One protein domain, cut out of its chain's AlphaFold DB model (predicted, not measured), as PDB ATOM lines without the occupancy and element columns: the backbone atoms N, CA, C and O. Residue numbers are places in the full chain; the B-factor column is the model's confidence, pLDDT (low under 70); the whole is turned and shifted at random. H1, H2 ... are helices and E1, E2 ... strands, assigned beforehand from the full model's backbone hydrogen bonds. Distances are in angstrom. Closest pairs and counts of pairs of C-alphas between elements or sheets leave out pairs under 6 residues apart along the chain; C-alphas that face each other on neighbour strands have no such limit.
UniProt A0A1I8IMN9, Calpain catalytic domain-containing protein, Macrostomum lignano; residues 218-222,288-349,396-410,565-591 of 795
ATOM      1  N   PRO A 218      13.123 -46.635   0.292       88.69
ATOM      2  CA  PRO A 218      14.033 -46.897  -0.818       88.69
ATOM      3  C   PRO A 218      15.189 -45.885  -0.878       88.69
ATOM      4  O   PRO A 218      15.037 -44.700  -0.566       88.69
ATOM      5  N   GLU A 219      16.339 -46.367  -1.348       89.88
ATOM      6  CA  GLU A 219      17.507 -45.552  -1.686       89.88
ATOM      7  C   GLU A 219      17.280 -44.819  -3.019       89.88
ATOM      8  O   GLU A 219      16.913 -45.432  -4.024       89.88
ATOM      9  N   TRP A 220      17.527 -43.512  -3.047       88.38
ATOM     10  CA  TRP A 220      17.635 -42.724  -4.272       88.38
ATOM     11  C   TRP A 220      19.068 -42.770  -4.801       88.38
ATOM     12  O   TRP A 220      20.028 -42.604  -4.046       88.38
ATOM     13  N   LYS A 221      19.195 -42.951  -6.115       83.69
ATOM     14  CA  LYS A 221      20.461 -42.932  -6.851       83.69
ATOM     15  C   LYS A 221      20.368 -41.915  -7.978       83.69
ATOM     16  O   LYS A 221      19.284 -41.683  -8.513       83.69
ATOM     17  N   LEU A 222      21.511 -41.336  -8.328       81.69
ATOM     18  CA  LEU A 222      21.625 -40.445  -9.474       81.69
ATOM     19  C   LEU A 222      21.249 -41.219 -10.755       81.69
ATOM     20  O   LEU A 222      21.766 -42.323 -10.938       81.69
ATOM     21  N   VAL A 288      -2.115 -61.088  -4.841       52.75
ATOM     22  CA  VAL A 288      -0.834 -60.428  -5.104       52.75
ATOM     23  C   VAL A 288       0.103 -60.755  -3.943       52.75
ATOM     24  O   VAL A 288      -0.102 -60.312  -2.813       52.75
ATOM     25  N   VAL A 289       1.113 -61.582  -4.214       50.03
ATOM     26  CA  VAL A 289       2.159 -61.905  -3.245       50.03
ATOM     27  C   VAL A 289       3.129 -60.730  -3.213       50.03
ATOM     28  O   VAL A 289       3.716 -60.377  -4.231       50.03
ATOM     29  N   TYR A 290       3.271 -60.109  -2.044       62.94
ATOM     30  CA  TYR A 290       4.188 -58.994  -1.826       62.94
ATOM     31  C   TYR A 290       5.514 -59.521  -1.264       62.94
ATOM     32  O   TYR A 290       5.532 -60.101  -0.177       62.94
ATOM     33  N   ASP A 291       6.624 -59.278  -1.968       60.56
ATOM     34  CA  ASP A 291       7.967 -59.710  -1.542       60.56
ATOM     35  C   ASP A 291       8.432 -59.046  -0.236       60.56
ATOM     36  O   ASP A 291       9.261 -59.590   0.495       60.56
ATOM     37  N   LYS A 292       7.921 -57.843   0.061       71.12
ATOM     38  CA  LYS A 292       8.237 -57.070   1.270       71.12
ATOM     39  C   LYS A 292       6.985 -56.366   1.800       71.12
ATOM     40  O   LYS A 292       6.170 -55.914   0.994       71.12
ATOM     41  N   PRO A 293       6.829 -56.208   3.128       81.75
ATOM     42  CA  PRO A 293       5.724 -55.435   3.673       81.75
ATOM     43  C   PRO A 293       5.875 -53.942   3.362       81.75
ATOM     44  O   PRO A 293       6.924 -53.355   3.623       81.75
ATOM     45  N   GLU A 294       4.815 -53.314   2.862       85.75
ATOM     46  CA  GLU A 294       4.791 -51.875   2.608       85.75
ATOM     47  C   GLU A 294       4.492 -51.078   3.888       85.75
ATOM     48  O   GLU A 294       3.629 -51.438   4.704       85.75
ATOM     49  N   VAL A 295       5.166 -49.936   4.027       89.00
ATOM     50  CA  VAL A 295       4.909 -48.941   5.072       89.00
ATOM     51  C   VAL A 295       4.818 -47.540   4.473       89.00
ATOM     52  O   VAL A 295       5.458 -47.247   3.468       89.00
ATOM     53  N   ALA A 296       4.055 -46.662   5.119       90.50
ATOM     54  CA  ALA A 296       4.093 -45.223   4.875       90.50
ATOM     55  C   ALA A 296       4.614 -44.519   6.133       90.50
ATOM     56  O   ALA A 296       4.133 -44.788   7.238       90.50
ATOM     57  N   ILE A 297       5.603 -43.639   5.974       91.88
ATOM     58  CA  ILE A 297       6.260 -42.937   7.082       91.88
ATOM     59  C   ILE A 297       5.912 -41.453   7.017       91.88
ATOM     60  O   ILE A 297       6.031 -40.836   5.961       91.88
ATOM     61  N   PHE A 298       5.523 -40.878   8.153       90.38
ATOM     62  CA  PHE A 298       5.269 -39.446   8.285       90.38
ATOM     63  C   PHE A 298       6.030 -38.861   9.472       90.38
ATOM     64  O   PHE A 298       6.028 -39.446  10.554       90.38
ATOM     65  N   ALA A 299       6.626 -37.686   9.303       89.50
ATOM     66  CA  ALA A 299       7.205 -36.903  10.388       89.50
ATOM     67  C   ALA A 299       6.228 -35.802  10.830       89.50
ATOM     68  O   ALA A 299       5.552 -35.200   9.994       89.50
ATOM     69  N   SER A 300       6.131 -35.514  12.131       83.81
ATOM     70  CA  SER A 300       5.324 -34.400  12.646       83.81
ATOM     71  C   SER A 300       6.002 -33.640  13.788       83.81
ATOM     72  O   SER A 300       6.669 -34.211  14.651       83.81
ATOM     73  N   TYR A 301       5.775 -32.326  13.815       70.44
ATOM     74  CA  TYR A 301       6.237 -31.420  14.872       70.44
ATOM     75  C   TYR A 301       5.552 -31.700  16.211       70.44
ATOM     76  O   TYR A 301       6.182 -31.604  17.260       70.44
ATOM     77  N   TYR A 302       4.266 -32.058  16.162       66.19
ATOM     78  CA  TYR A 302       3.421 -32.349  17.315       66.19
ATOM     79  C   TYR A 302       3.038 -33.834  17.353       66.19
ATOM     80  O   TYR A 302       2.604 -34.399  16.345       66.19
ATOM     81  N   ASP A 303       3.165 -34.467  18.521       61.69
ATOM     82  CA  ASP A 303       2.641 -35.809  18.793       61.69
ATOM     83  C   ASP A 303       1.179 -35.687  19.241       61.69
ATOM     84  O   ASP A 303       0.890 -35.526  20.424       61.69
ATOM     85  N   ALA A 304       0.242 -35.799  18.296       53.06
ATOM     86  CA  ALA A 304      -1.193 -35.718  18.579       53.06
ATOM     87  C   ALA A 304      -1.714 -36.806  19.548       53.06
ATOM     88  O   ALA A 304      -2.845 -36.705  20.029       53.06
ATOM     89  N   THR A 305      -0.915 -37.835  19.870       51.72
ATOM     90  CA  THR A 305      -1.257 -38.829  20.902       51.72
ATOM     91  C   THR A 305      -0.915 -38.350  22.316       51.72
ATOM     92  O   THR A 305      -1.537 -38.798  23.284       51.72
ATOM     93  N   ARG A 306       0.005 -37.386  22.461       53.28
ATOM     94  CA  ARG A 306       0.257 -36.662  23.711       53.28
ATOM     95  C   ARG A 306      -0.693 -35.475  23.802       53.28
ATOM     96  O   ARG A 306      -0.444 -34.414  23.249       53.28
ATOM     97  N   ARG A 307      -1.759 -35.617  24.592       48.09
ATOM     98  CA  ARG A 307      -2.676 -34.512  24.955       48.09
ATOM     99  C   ARG A 307      -2.056 -33.487  25.929       48.09
ATOM    100  O   ARG A 307      -2.768 -32.892  26.730       48.09
ATOM    101  N   GLN A 308      -0.738 -33.322  25.903       43.00
ATOM    102  CA  GLN A 308       0.009 -32.332  26.674       43.00
ATOM    103  C   GLN A 308       0.774 -31.463  25.671       43.00
ATOM    104  O   GLN A 308       1.427 -32.033  24.793       43.00
ATOM    105  N   PRO A 309       0.714 -30.122  25.770       44.22
ATOM    106  CA  PRO A 309       1.515 -29.263  24.909       44.22
ATOM    107  C   PRO A 309       3.003 -29.570  25.101       44.22
ATOM    108  O   PRO A 309       3.445 -29.903  26.207       44.22
ATOM    109  N   LEU A 310       3.776 -29.459  24.021       52.81
ATOM    110  CA  LEU A 310       5.230 -29.555  24.095       52.81
ATOM    111  C   LEU A 310       5.754 -28.448  25.018       52.81
ATOM    112  O   LEU A 310       5.370 -27.287  24.886       52.81
ATOM    113  N   GLN A 311       6.624 -28.822  25.956       48.22
ATOM    114  CA  GLN A 311       7.357 -27.867  26.782       48.22
ATOM    115  C   GLN A 311       8.336 -27.117  25.872       48.22
ATOM    116  O   GLN A 311       9.336 -27.687  25.442       48.22
ATOM    117  N   VAL A 312       8.014 -25.865  25.540       52.84
ATOM    118  CA  VAL A 312       8.897 -24.982  24.771       52.84
ATOM    119  C   VAL A 312      10.096 -24.628  25.648       52.84
ATOM    120  O   VAL A 312       9.933 -23.976  26.676       52.84
ATOM    121  N   THR A 313      11.285 -25.077  25.250       53.31
ATOM    122  CA  THR A 313      12.554 -24.831  25.955       53.31
ATOM    123  C   THR A 313      13.009 -23.382  25.840       53.31
ATOM    124  O   THR A 313      13.478 -22.807  26.816       53.31
ATOM    125  N   SER A 314      12.840 -22.783  24.661       58.59
ATOM    126  CA  SER A 314      13.161 -21.386  24.384       58.59
ATOM    127  C   SER A 314      12.345 -20.871  23.199       58.59
ATOM    128  O   SER A 314      12.071 -21.600  22.241       58.59
ATOM    129  N   LEU A 315      11.986 -19.586  23.237       66.19
ATOM    130  CA  LEU A 315      11.377 -18.896  22.097       66.19
ATOM    131  C   LEU A 315      12.360 -18.760  20.922       66.19
ATOM    132  O   LEU A 315      11.921 -18.776  19.774       66.19
ATOM    133  N   ALA A 316      13.670 -18.685  21.190       67.44
ATOM    134  CA  ALA A 316      14.700 -18.623  20.152       67.44
ATOM    135  C   ALA A 316      14.808 -19.948  19.375       67.44
ATOM    136  O   ALA A 316      14.853 -19.929  18.147       67.44
ATOM    137  N   ASP A 317      14.740 -21.095  20.065       68.25
ATOM    138  CA  ASP A 317      14.716 -22.419  19.423       68.25
ATOM    139  C   ASP A 317      13.518 -22.529  18.469       68.25
ATOM    140  O   ASP A 317      13.652 -22.963  17.325       68.25
ATOM    141  N   CYS A 318      12.336 -22.091  18.922       70.25
ATOM    142  CA  CYS A 318      11.135 -22.055  18.093       70.25
ATOM    143  C   CYS A 318      11.259 -21.076  16.918       70.25
ATOM    144  O   CYS A 318      10.797 -21.407  15.827       70.25
ATOM    145  N   ALA A 319      11.887 -19.912  17.099       76.12
ATOM    146  CA  ALA A 319      12.121 -18.955  16.020       76.12
ATOM    147  C   ALA A 319      13.023 -19.557  14.931       76.12
ATOM    148  O   ALA A 319      12.601 -19.625  13.773       76.12
ATOM    149  N   ASN A 320      14.189 -20.090  15.312       80.75
ATOM    150  CA  ASN A 320      15.165 -20.696  14.402       80.75
ATOM    151  C   ASN A 320      14.567 -21.889  13.639       80.75
ATOM    152  O   ASN A 320      14.618 -21.925  12.409       80.75
ATOM    153  N   LYS A 321      13.903 -22.817  14.346       79.06
ATOM    154  CA  LYS A 321      13.178 -23.937  13.716       79.06
ATOM    155  C   LYS A 321      12.074 -23.431  12.783       79.06
ATOM    156  O   LYS A 321      11.917 -23.943  11.680       79.06
ATOM    157  N   SER A 322      11.335 -22.382  13.163       79.50
ATOM    158  CA  SER A 322      10.313 -21.798  12.283       79.50
ATOM    159  C   SER A 322      10.884 -21.161  11.015       79.50
ATOM    160  O   SER A 322      10.150 -21.048  10.036       79.50
ATOM    161  N   GLU A 323      12.150 -20.729  11.015       81.50
ATOM    162  CA  GLU A 323      12.817 -20.186   9.832       81.50
ATOM    163  C   GLU A 323      13.365 -21.298   8.934       81.50
ATOM    164  O   GLU A 323      13.030 -21.299   7.749       81.50
ATOM    165  N   GLN A 324      14.100 -22.277   9.489       80.94
ATOM    166  CA  GLN A 324      14.556 -23.481   8.766       80.94
ATOM    167  C   GLN A 324      13.400 -24.079   7.944       80.94
ATOM    168  O   GLN A 324      13.504 -24.294   6.738       80.94
ATOM    169  N   LEU A 325      12.241 -24.252   8.582       80.25
ATOM    170  CA  LEU A 325      11.034 -24.775   7.948       80.25
ATOM    171  C   LEU A 325      10.464 -23.861   6.863       80.25
ATOM    172  O   LEU A 325      10.102 -24.347   5.791       80.25
ATOM    173  N   ARG A 326      10.436 -22.544   7.095       82.62
ATOM    174  CA  ARG A 326       9.955 -21.547   6.126       82.62
ATOM    175  C   ARG A 326      10.775 -21.576   4.841       82.62
ATOM    176  O   ARG A 326      10.203 -21.554   3.756       82.62
ATOM    177  N   GLN A 327      12.097 -21.718   4.957       81.44
ATOM    178  CA  GLN A 327      13.014 -21.851   3.819       81.44
ATOM    179  C   GLN A 327      12.711 -23.100   2.963       81.44
ATOM    180  O   GLN A 327      12.890 -23.075   1.741       81.44
ATOM    181  N   ARG A 328      12.192 -24.174   3.583       79.12
ATOM    182  CA  ARG A 328      11.731 -25.402   2.904       79.12
ATOM    183  C   ARG A 328      10.249 -25.382   2.493       79.12
ATOM    184  O   ARG A 328       9.787 -26.322   1.856       79.12
ATOM    185  N   GLY A 329       9.506 -24.319   2.809       81.62
ATOM    186  CA  GLY A 329       8.082 -24.190   2.487       81.62
ATOM    187  C   GLY A 329       7.121 -24.765   3.537       81.62
ATOM    188  O   GLY A 329       5.939 -24.922   3.244       81.62
ATOM    189  N   PHE A 330       7.572 -25.082   4.752       84.56
ATOM    190  CA  PHE A 330       6.722 -25.592   5.834       84.56
ATOM    191  C   PHE A 330       6.395 -24.507   6.871       84.56
ATOM    192  O   PHE A 330       7.225 -23.663   7.203       84.56
ATOM    193  N   SER A 331       5.174 -24.537   7.412       78.88
ATOM    194  CA  SER A 331       4.729 -23.600   8.450       78.88
ATOM    195  C   SER A 331       4.790 -24.247   9.832       78.88
ATOM    196  O   SER A 331       4.129 -25.254  10.073       78.88
ATOM    197  N   TYR A 332       5.526 -23.633  10.761       75.19
ATOM    198  CA  TYR A 332       5.539 -24.048  12.170       75.19
ATOM    199  C   TYR A 332       4.185 -23.786  12.856       75.19
ATOM    200  O   TYR A 332       3.721 -24.593  13.658       75.19
ATOM    201  N   LEU A 333       3.509 -22.685  12.490       74.50
ATOM    202  CA  LEU A 333       2.179 -22.326  13.006       74.50
ATOM    203  C   LEU A 333       1.083 -23.241  12.444       74.50
ATOM    204  O   LEU A 333       0.236 -23.724  13.191       74.50
ATOM    205  N   TYR A 334       1.120 -23.527  11.139       75.62
ATOM    206  CA  TYR A 334       0.219 -24.482  10.481       75.62
ATOM    207  C   TYR A 334       0.892 -25.860  10.340       75.62
ATOM    208  O   TYR A 334       0.955 -26.447   9.254       75.62
ATOM    209  N   SER A 335       1.413 -26.353  11.470       77.19
ATOM    210  CA  SER A 335       2.085 -27.650  11.600       77.19
ATOM    211  C   SER A 335       1.188 -28.796  11.122       77.19
ATOM    212  O   SER A 335       0.086 -29.002  11.635       77.19
ATOM    213  N   HIS A 336       1.712 -29.604  10.206       80.19
ATOM    214  CA  HIS A 336       1.059 -30.774   9.623       80.19
ATOM    215  C   HIS A 336       2.059 -31.940   9.509       80.19
ATOM    216  O   HIS A 336       3.269 -31.695   9.493       80.19
ATOM    217  N   PRO A 337       1.601 -33.205   9.432       85.38
ATOM    218  CA  PRO A 337       2.478 -34.325   9.107       85.38
ATOM    219  C   PRO A 337       3.000 -34.210   7.671       85.38
ATOM    220  O   PRO A 337       2.219 -33.957   6.752       85.38
ATOM    221  N   VAL A 338       4.296 -34.437   7.475       89.12
ATOM    222  CA  VAL A 338       4.936 -34.542   6.153       89.12
ATOM    223  C   VAL A 338       5.294 -36.001   5.885       89.12
ATOM    224  O   VAL A 338       5.650 -36.719   6.818       89.12
ATOM    225  N   GLN A 339       5.192 -36.461   4.644       91.88
ATOM    226  CA  GLN A 339       5.545 -37.826   4.257       91.88
ATOM    227  C   GLN A 339       7.052 -37.929   3.991       91.88
ATOM    228  O   GLN A 339       7.618 -37.046   3.353       91.88
ATOM    229  N   LEU A 340       7.686 -39.010   4.450       93.12
ATOM    230  CA  LEU A 340       9.064 -39.363   4.093       93.12
ATOM    231  C   LEU A 340       9.024 -40.456   3.017       93.12
ATOM    232  O   LEU A 340       8.330 -41.460   3.194       93.12
ATOM    233  N   THR A 341       9.733 -40.262   1.905       90.44
ATOM    234  CA  THR A 341       9.555 -41.078   0.683       90.44
ATOM    235  C   THR A 341      10.806 -41.832   0.235       90.44
ATOM    236  O   THR A 341      10.689 -42.977  -0.197       90.44
ATOM    237  N   LYS A 342      11.996 -41.228   0.336       90.75
ATOM    238  CA  LYS A 342      13.290 -41.816  -0.070       90.75
ATOM    239  C   LYS A 342      14.412 -41.358   0.861       90.75
ATOM    240  O   LYS A 342      14.276 -40.324   1.513       90.75
ATOM    241  N   PHE A 343      15.547 -42.056   0.862       92.12
ATOM    242  CA  PHE A 343      16.806 -41.551   1.432       92.12
ATOM    243  C   PHE A 343      17.910 -41.478   0.363       92.12
ATOM    244  O   PHE A 343      17.855 -42.215  -0.617       92.12
ATOM    245  N   ARG A 344      18.921 -40.619   0.538       88.62
ATOM    246  CA  ARG A 344      20.128 -40.566  -0.309       88.62
ATOM    247  C   ARG A 344      21.397 -40.453   0.532       88.62
ATOM    248  O   ARG A 344      21.399 -39.790   1.571       88.62
ATOM    249  N   VAL A 345      22.471 -41.063   0.029       87.38
ATOM    250  CA  VAL A 345      23.837 -40.994   0.589       87.38
ATOM    251  C   VAL A 345      24.846 -40.314  -0.344       87.38
ATOM    252  O   VAL A 345      26.033 -40.241  -0.043       87.38
ATOM    253  N   CYS A 346      24.378 -39.793  -1.478       81.06
ATOM    254  CA  CYS A 346      25.177 -39.112  -2.493       81.06
ATOM    255  C   CYS A 346      24.665 -37.679  -2.763       81.06
ATOM    256  O   CYS A 346      23.526 -37.344  -2.401       81.06
ATOM    257  N   PRO A 347      25.487 -36.808  -3.383       79.69
ATOM    258  CA  PRO A 347      25.054 -35.491  -3.851       79.69
ATOM    259  C   PRO A 347      23.938 -35.576  -4.909       79.69
ATOM    260  O   PRO A 347      23.782 -36.598  -5.572       79.69
ATOM    261  N   LEU A 348      23.170 -34.491  -5.077       79.56
ATOM    262  CA  LEU A 348      22.134 -34.399  -6.122       79.56
ATOM    263  C   LEU A 348      22.720 -34.151  -7.519       79.56
ATOM    264  O   LEU A 348      22.163 -34.619  -8.508       79.56
ATOM    265  N   GLU A 349      23.846 -33.440  -7.601       75.38
ATOM    266  CA  GLU A 349      24.607 -33.246  -8.837       75.38
ATOM    267  C   GLU A 349      25.875 -34.110  -8.785       75.38
ATOM    268  O   GLU A 349      26.501 -34.177  -7.723       75.38
ATOM    269  N   PRO A 396      29.372 -37.454   5.814       71.81
ATOM    270  CA  PRO A 396      28.658 -38.361   4.927       71.81
ATOM    271  C   PRO A 396      27.202 -37.915   4.789       71.81
ATOM    272  O   PRO A 396      26.490 -37.742   5.784       71.81
ATOM    273  N   ILE A 397      26.773 -37.716   3.543       81.88
ATOM    274  CA  ILE A 397      25.433 -37.234   3.220       81.88
ATOM    275  C   ILE A 397      24.410 -38.233   3.765       81.88
ATOM    276  O   ILE A 397      24.466 -39.422   3.470       81.88
ATOM    277  N   CYS A 398      23.472 -37.736   4.567       87.50
ATOM    278  CA  CYS A 398      22.389 -38.520   5.152       87.50
ATOM    279  C   CYS A 398      21.096 -37.720   4.991       87.50
ATOM    280  O   CYS A 398      20.657 -37.065   5.936       87.50
ATOM    281  N   ALA A 399      20.533 -37.712   3.781       88.75
ATOM    282  CA  ALA A 399      19.396 -36.862   3.428       88.75
ATOM    283  C   ALA A 399      18.152 -37.672   3.039       88.75
ATOM    284  O   ALA A 399      18.248 -38.808   2.576       88.75
ATOM    285  N   ILE A 400      16.975 -37.083   3.242       91.56
ATOM    286  CA  ILE A 400      15.656 -37.718   3.160       91.56
ATOM    287  C   ILE A 400      14.731 -36.843   2.313       91.56
ATOM    288  O   ILE A 400      14.664 -35.630   2.512       91.56
ATOM    289  N   GLU A 401      14.031 -37.453   1.361       91.31
ATOM    290  CA  GLU A 401      13.034 -36.779   0.528       91.31
ATOM    291  C   GLU A 401      11.723 -36.641   1.312       91.31
ATOM    292  O   GLU A 401      11.247 -37.603   1.927       91.31
ATOM    293  N   VAL A 402      11.167 -35.430   1.301       90.81
ATOM    294  CA  VAL A 402       9.989 -35.039   2.076       90.81
ATOM    295  C   VAL A 402       8.919 -34.456   1.159       90.81
ATOM    296  O   VAL A 402       9.178 -33.521   0.399       90.81
ATOM    297  N   GLU A 403       7.694 -34.968   1.269       88.50
ATOM    298  CA  GLU A 403       6.547 -34.519   0.475       88.50
ATOM    299  C   GLU A 403       5.335 -34.174   1.356       88.50
ATOM    300  O   GLU A 403       5.083 -34.787   2.393       88.50
ATOM    301  N   SER A 404       4.567 -33.156   0.961       86.94
ATOM    302  CA  SER A 404       3.333 -32.743   1.642       86.94
ATOM    303  C   SER A 404       2.438 -31.950   0.681       86.94
ATOM    304  O   SER A 404       2.952 -31.115  -0.066       86.94
ATOM    305  N   PRO A 405       1.102 -32.123   0.719       84.69
ATOM    306  CA  PRO A 405       0.173 -31.273  -0.029       84.69
ATOM    307  C   PRO A 405       0.087 -29.837   0.525       84.69
ATOM    308  O   PRO A 405      -0.529 -28.979  -0.099       84.69
ATOM    309  N   PHE A 406       0.697 -29.564   1.685       83.12
ATOM    310  CA  PHE A 406       0.723 -28.253   2.340       83.12
ATOM    311  C   PHE A 406       2.081 -27.532   2.206       83.12
ATOM    312  O   PHE A 406       2.352 -26.587   2.950       83.12
ATOM    313  N   VAL A 407       2.940 -27.940   1.262       84.00
ATOM    314  CA  VAL A 407       4.146 -27.169   0.907       84.00
ATOM    315  C   VAL A 407       3.739 -25.770   0.420       84.00
ATOM    316  O   VAL A 407       2.869 -25.613  -0.434       84.00
ATOM    317  N   ASN A 408       4.378 -24.750   0.987       82.31
ATOM    318  CA  ASN A 408       4.077 -23.320   0.881       82.31
ATOM    319  C   ASN A 408       2.690 -22.885   1.416       82.31
ATOM    320  O   ASN A 408       2.284 -21.739   1.207       82.31
ATOM    321  N   TYR A 409       1.949 -23.739   2.136       83.12
ATOM    322  CA  TYR A 409       0.646 -23.356   2.695       83.12
ATOM    323  C   TYR A 409       0.801 -22.339   3.834       83.12
ATOM    324  O   TYR A 409       1.277 -22.677   4.920       83.12
ATOM    325  N   LYS A 410       0.357 -21.095   3.595       79.56
ATOM    326  CA  LYS A 410       0.507 -19.958   4.526       79.56
ATOM    327  C   LYS A 410       1.956 -19.801   5.015       79.56
ATOM    328  O   LYS A 410       2.225 -19.662   6.210       79.56
ATOM    329  N   LYS A 565      16.277 -26.603 -10.308       43.81
ATOM    330  CA  LYS A 565      17.364 -26.852  -9.334       43.81
ATOM    331  C   LYS A 565      17.006 -26.356  -7.923       43.81
ATOM    332  O   LYS A 565      17.157 -27.084  -6.944       43.81
ATOM    333  N   SER A 566      16.453 -25.142  -7.812       49.47
ATOM    334  CA  SER A 566      16.021 -24.580  -6.519       49.47
ATOM    335  C   SER A 566      14.836 -25.310  -5.865       49.47
ATOM    336  O   SER A 566      14.631 -25.179  -4.658       49.47
ATOM    337  N   ALA A 567      14.039 -26.051  -6.642       52.78
ATOM    338  CA  ALA A 567      12.872 -26.783  -6.159       52.78
ATOM    339  C   ALA A 567      13.244 -28.190  -5.666       52.78
ATOM    340  O   ALA A 567      12.708 -28.640  -4.655       52.78
ATOM    341  N   GLU A 568      14.196 -28.859  -6.322       58.78
ATOM    342  CA  GLU A 568      14.676 -30.180  -5.902       58.78
ATOM    343  C   GLU A 568      15.406 -30.113  -4.558       58.78
ATOM    344  O   GLU A 568      15.064 -30.861  -3.643       58.78
ATOM    345  N   HIS A 569      16.313 -29.145  -4.370       59.47
ATOM    346  CA  HIS A 569      16.981 -28.934  -3.078       59.47
ATOM    347  C   HIS A 569      15.998 -28.697  -1.916       59.47
ATOM    348  O   HIS A 569      16.273 -29.112  -0.791       59.47
ATOM    349  N   LYS A 570      14.827 -28.093  -2.164       65.25
ATOM    350  CA  LYS A 570      13.818 -27.856  -1.117       65.25
ATOM    351  C   LYS A 570      13.151 -29.138  -0.608       65.25
ATOM    352  O   LYS A 570      12.755 -29.152   0.553       65.25
ATOM    353  N   LYS A 571      13.085 -30.206  -1.418       81.19
ATOM    354  CA  LYS A 571      12.502 -31.506  -1.025       81.19
ATOM    355  C   LYS A 571      13.378 -32.343  -0.088       81.19
ATOM    356  O   LYS A 571      12.854 -33.231   0.575       81.19
ATOM    357  N   TRP A 572      14.693 -32.118  -0.060       86.81
ATOM    358  CA  TRP A 572      15.640 -32.985   0.652       86.81
ATOM    359  C   TRP A 572      16.089 -32.371   1.980       86.81
ATOM    360  O   TRP A 572      16.867 -31.417   1.970       86.81
ATOM    361  N   LEU A 573      15.635 -32.926   3.107       88.38
ATOM    362  CA  LEU A 573      16.148 -32.585   4.440       88.38
ATOM    363  C   LEU A 573      17.354 -33.458   4.788       88.38
ATOM    364  O   LEU A 573      17.323 -34.663   4.546       88.38
ATOM    365  N   ASP A 574      18.371 -32.892   5.425       88.62
ATOM    366  CA  ASP A 574      19.394 -33.679   6.110       88.62
ATOM    367  C   ASP A 574      18.828 -34.290   7.407       88.62
ATOM    368  O   ASP A 574      17.928 -33.743   8.046       88.62
ATOM    369  N   LEU A 575      19.387 -35.420   7.846       87.88
ATOM    370  CA  LEU A 575      18.984 -36.104   9.082       87.88
ATOM    371  C   LEU A 575      19.070 -35.194  10.322       87.88
ATOM    372  O   LEU A 575      18.241 -35.318  11.221       87.88
ATOM    373  N   SER A 576      20.046 -34.279  10.359       84.31
ATOM    374  CA  SER A 576      20.161 -33.253  11.407       84.31
ATOM    375  C   SER A 576      18.931 -32.337  11.414       84.31
ATOM    376  O   SER A 576      18.248 -32.261  12.431       84.31
ATOM    377  N   GLU A 577      18.565 -31.757  10.264       85.38
ATOM    378  CA  GLU A 577      17.373 -30.906  10.126       85.38
ATOM    379  C   GLU A 577      16.086 -31.663  10.487       85.38
ATOM    380  O   GLU A 577      15.212 -31.116  11.158       85.38
ATOM    381  N   LEU A 578      15.963 -32.936  10.081       86.94
ATOM    382  CA  LEU A 578      14.797 -33.758  10.412       86.94
ATOM    383  C   LEU A 578      14.645 -33.942  11.931       86.94
ATOM    384  O   LEU A 578      13.537 -33.811  12.445       86.94
ATOM    385  N   VAL A 579      15.736 -34.231  12.648       83.81
ATOM    386  CA  VAL A 579      15.722 -34.434  14.109       83.81
ATOM    387  C   VAL A 579      15.555 -33.112  14.868       83.81
ATOM    388  O   VAL A 579      14.838 -33.070  15.865       83.81
ATOM    389  N   GLU A 580      16.149 -32.020  14.383       80.62
ATOM    390  CA  GLU A 580      15.963 -30.680  14.950       80.62
ATOM    391  C   GLU A 580      14.510 -30.204  14.813       80.62
ATOM    392  O   GLU A 580      13.941 -29.671  15.768       80.62
ATOM    393  N   CYS A 581      13.892 -30.401  13.648       78.88
ATOM    394  CA  CYS A 581      12.549 -29.902  13.367       78.88
ATOM    395  C   CYS A 581      11.420 -30.817  13.872       78.88
ATOM    396  O   CYS A 581      10.441 -30.314  14.429       78.88
ATOM    397  N   PHE A 582      11.502 -32.138  13.677       83.12
ATOM    398  CA  PHE A 582      10.361 -33.048  13.848       83.12
ATOM    399  C   PHE A 582      10.495 -33.938  15.090       83.12
ATOM    400  O   PHE A 582      11.336 -34.829  15.164       83.12
ATOM    401  N   HIS A 583       9.587 -33.761  16.051       77.25
ATOM    402  CA  HIS A 583       9.627 -34.469  17.337       77.25
ATOM    403  C   HIS A 583       8.986 -35.871  17.320       77.25
ATOM    404  O   HIS A 583       9.046 -36.580  18.327       77.25
ATOM    405  N   CYS A 584       8.322 -36.276  16.231       81.12
ATOM    406  CA  CYS A 584       7.640 -37.569  16.138       81.12
ATOM    407  C   CYS A 584       7.693 -38.163  14.721       81.12
ATOM    408  O   CYS A 584       7.490 -37.451  13.739       81.12
ATOM    409  N   ILE A 585       7.902 -39.480  14.633       87.38
ATOM    410  CA  ILE A 585       7.816 -40.274  13.400       87.38
ATOM    411  C   ILE A 585       6.689 -41.300  13.557       87.38
ATOM    412  O   ILE A 585       6.695 -42.110  14.485       87.38
ATOM    413  N   HIS A 586       5.736 -41.286  12.629       86.25
ATOM    414  CA  HIS A 586       4.613 -42.219  12.547       86.25
ATOM    415  C   HIS A 586       4.875 -43.220  11.424       86.25
ATOM    416  O   HIS A 586       5.093 -42.820  10.282       86.25
ATOM    417  N   VAL A 587       4.827 -44.516  11.736       89.12
ATOM    418  CA  VAL A 587       4.967 -45.600  10.753       89.12
ATOM    419  C   VAL A 587       3.625 -46.316  10.621       89.12
ATOM    420  O   VAL A 587       3.126 -46.916  11.576       89.12
ATOM    421  N   TYR A 588       3.029 -46.245   9.433       89.19
ATOM    422  CA  TYR A 588       1.766 -46.897   9.103       89.19
ATOM    423  C   TYR A 588       2.040 -48.158   8.285       89.19
ATOM    424  O   TYR A 588       2.614 -48.092   7.202       89.19
ATOM    425  N   HIS A 589       1.612 -49.311   8.797       88.44
ATOM    426  CA  HIS A 589       1.870 -50.618   8.194       88.44
ATOM    427  C   HIS A 589       0.697 -51.067   7.308       88.44
ATOM    428  O   HIS A 589      -0.444 -51.151   7.777       88.44
ATOM    429  N   LYS A 590       0.965 -51.402   6.039       89.50
ATOM    430  CA  LYS A 590      -0.053 -51.836   5.068       89.50
ATOM    431  C   LYS A 590      -0.442 -53.297   5.329       89.50
ATOM    432  O   LYS A 590       0.066 -54.222   4.717       89.50
ATOM    433  N   VAL A 591      -1.355 -53.514   6.279       86.88
ATOM    434  CA  VAL A 591      -1.736 -54.827   6.860       86.88
ATOM    435  C   VAL A 591      -1.824 -56.009   5.877       86.88
ATOM    436  O   VAL A 591      -1.507 -57.128   6.270       86.88
TER     437      VAL A 591
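This is residues 218 to 222, 288 to 349, 396 to 410 and 565 to 591 of the 795 residues of the protein "Calpain catalytic domain-containing protein" of Macrostomum lignano (UniProt A0A1I8IMN9). A strongly twisted sheet of five strands curls round the short helix H3, and the longer helix H1 packs on H3 beyond the sheet. H2 stands beside the strands at the sheet's level, and residues 311 to 316, which include the beginning of H1, stick out from the body. The printed part has 109 residues, with three named helices and five named strands along the chain as E1 H1 E2 E3 H2 E4 H3 E5; the sheet's order is E4 E3 E2 E1 E5, all antiparallel. The class is mixed, helices and strands, with 54 residues, under half, in named elements. The whole is only just compact, close to loose, with a radius of gyration of the C-alphas of 15.3 A and spans of 48 by 37 by 27 A.

Inner strand E1, residues 295 to 300, and edge strand E5, residues 584 to 589, are antiparallel neighbours, with N 298 and O 586 2.9 A apart, within hydrogen-bond range. E2, residues 338 to 344, is antiparallel to E1 at 112 degrees, with N 338 and O 299 at 2.9 A. E3, residues 399 to 403, is antiparallel to E2, with N 401 and O 342 at 2.9 A. E4, residues 572 to 574, is the other edge strand, antiparallel to E3, with N 400 and O 573 at 2.8 A. The sheet curls round H3, residues 575 to 581, and the closest C-alphas of H3 and E3 are those of Leu 575 and Ala 399, 5.7 A apart. H1, residues 315 to 327, is not on the sheet. With residues 321 to 325 alone H1 only just touches H3, with 3 pairs of C-alphas within 8 A; the closest are those of Lys 321 and Cys 581, 6.0 A, at a steep tilt of 56 degrees, opposite ways. H2, residues 565 to 571, is on the sheet at its level, with a height of 0.5 A over a local plane fitted to only just enough C-alphas, 6; its closest C-alpha to E3 is that of Lys 571, 5.3 A from that of Val 402. H2 and H3 are apart. Every O i to N i+4 pair is within hydrogen-bond range in H1 and H3; in H2 it is 1 of 3, beside 2 of 4 O i to N i+3 pairs.

E1 begins at C-alpha 295 (4.909, -48.941, 5.072) and is 16.4 A long. H1 is 18.6 A long, E2 17.6 A and E3 13.4 A. E5 is 16.3 A long and ends at C-alpha 589 (1.870, -50.618, 8.194).

The C-alphas farthest apart are those of Val 288 and Ala 316, 51.3 A. Three cuts leave C-alpha gaps of 30.4 A from 222 to 288, 15.2 A from 349 to 396 and 22.9 A from 410 to 565. The link E1 to H1, residues 301 to 314, is long. Mean pLDDT of the printed part is 77.2, and residues 288 to 291, 302 to 317 and 565 to 570 are under 70.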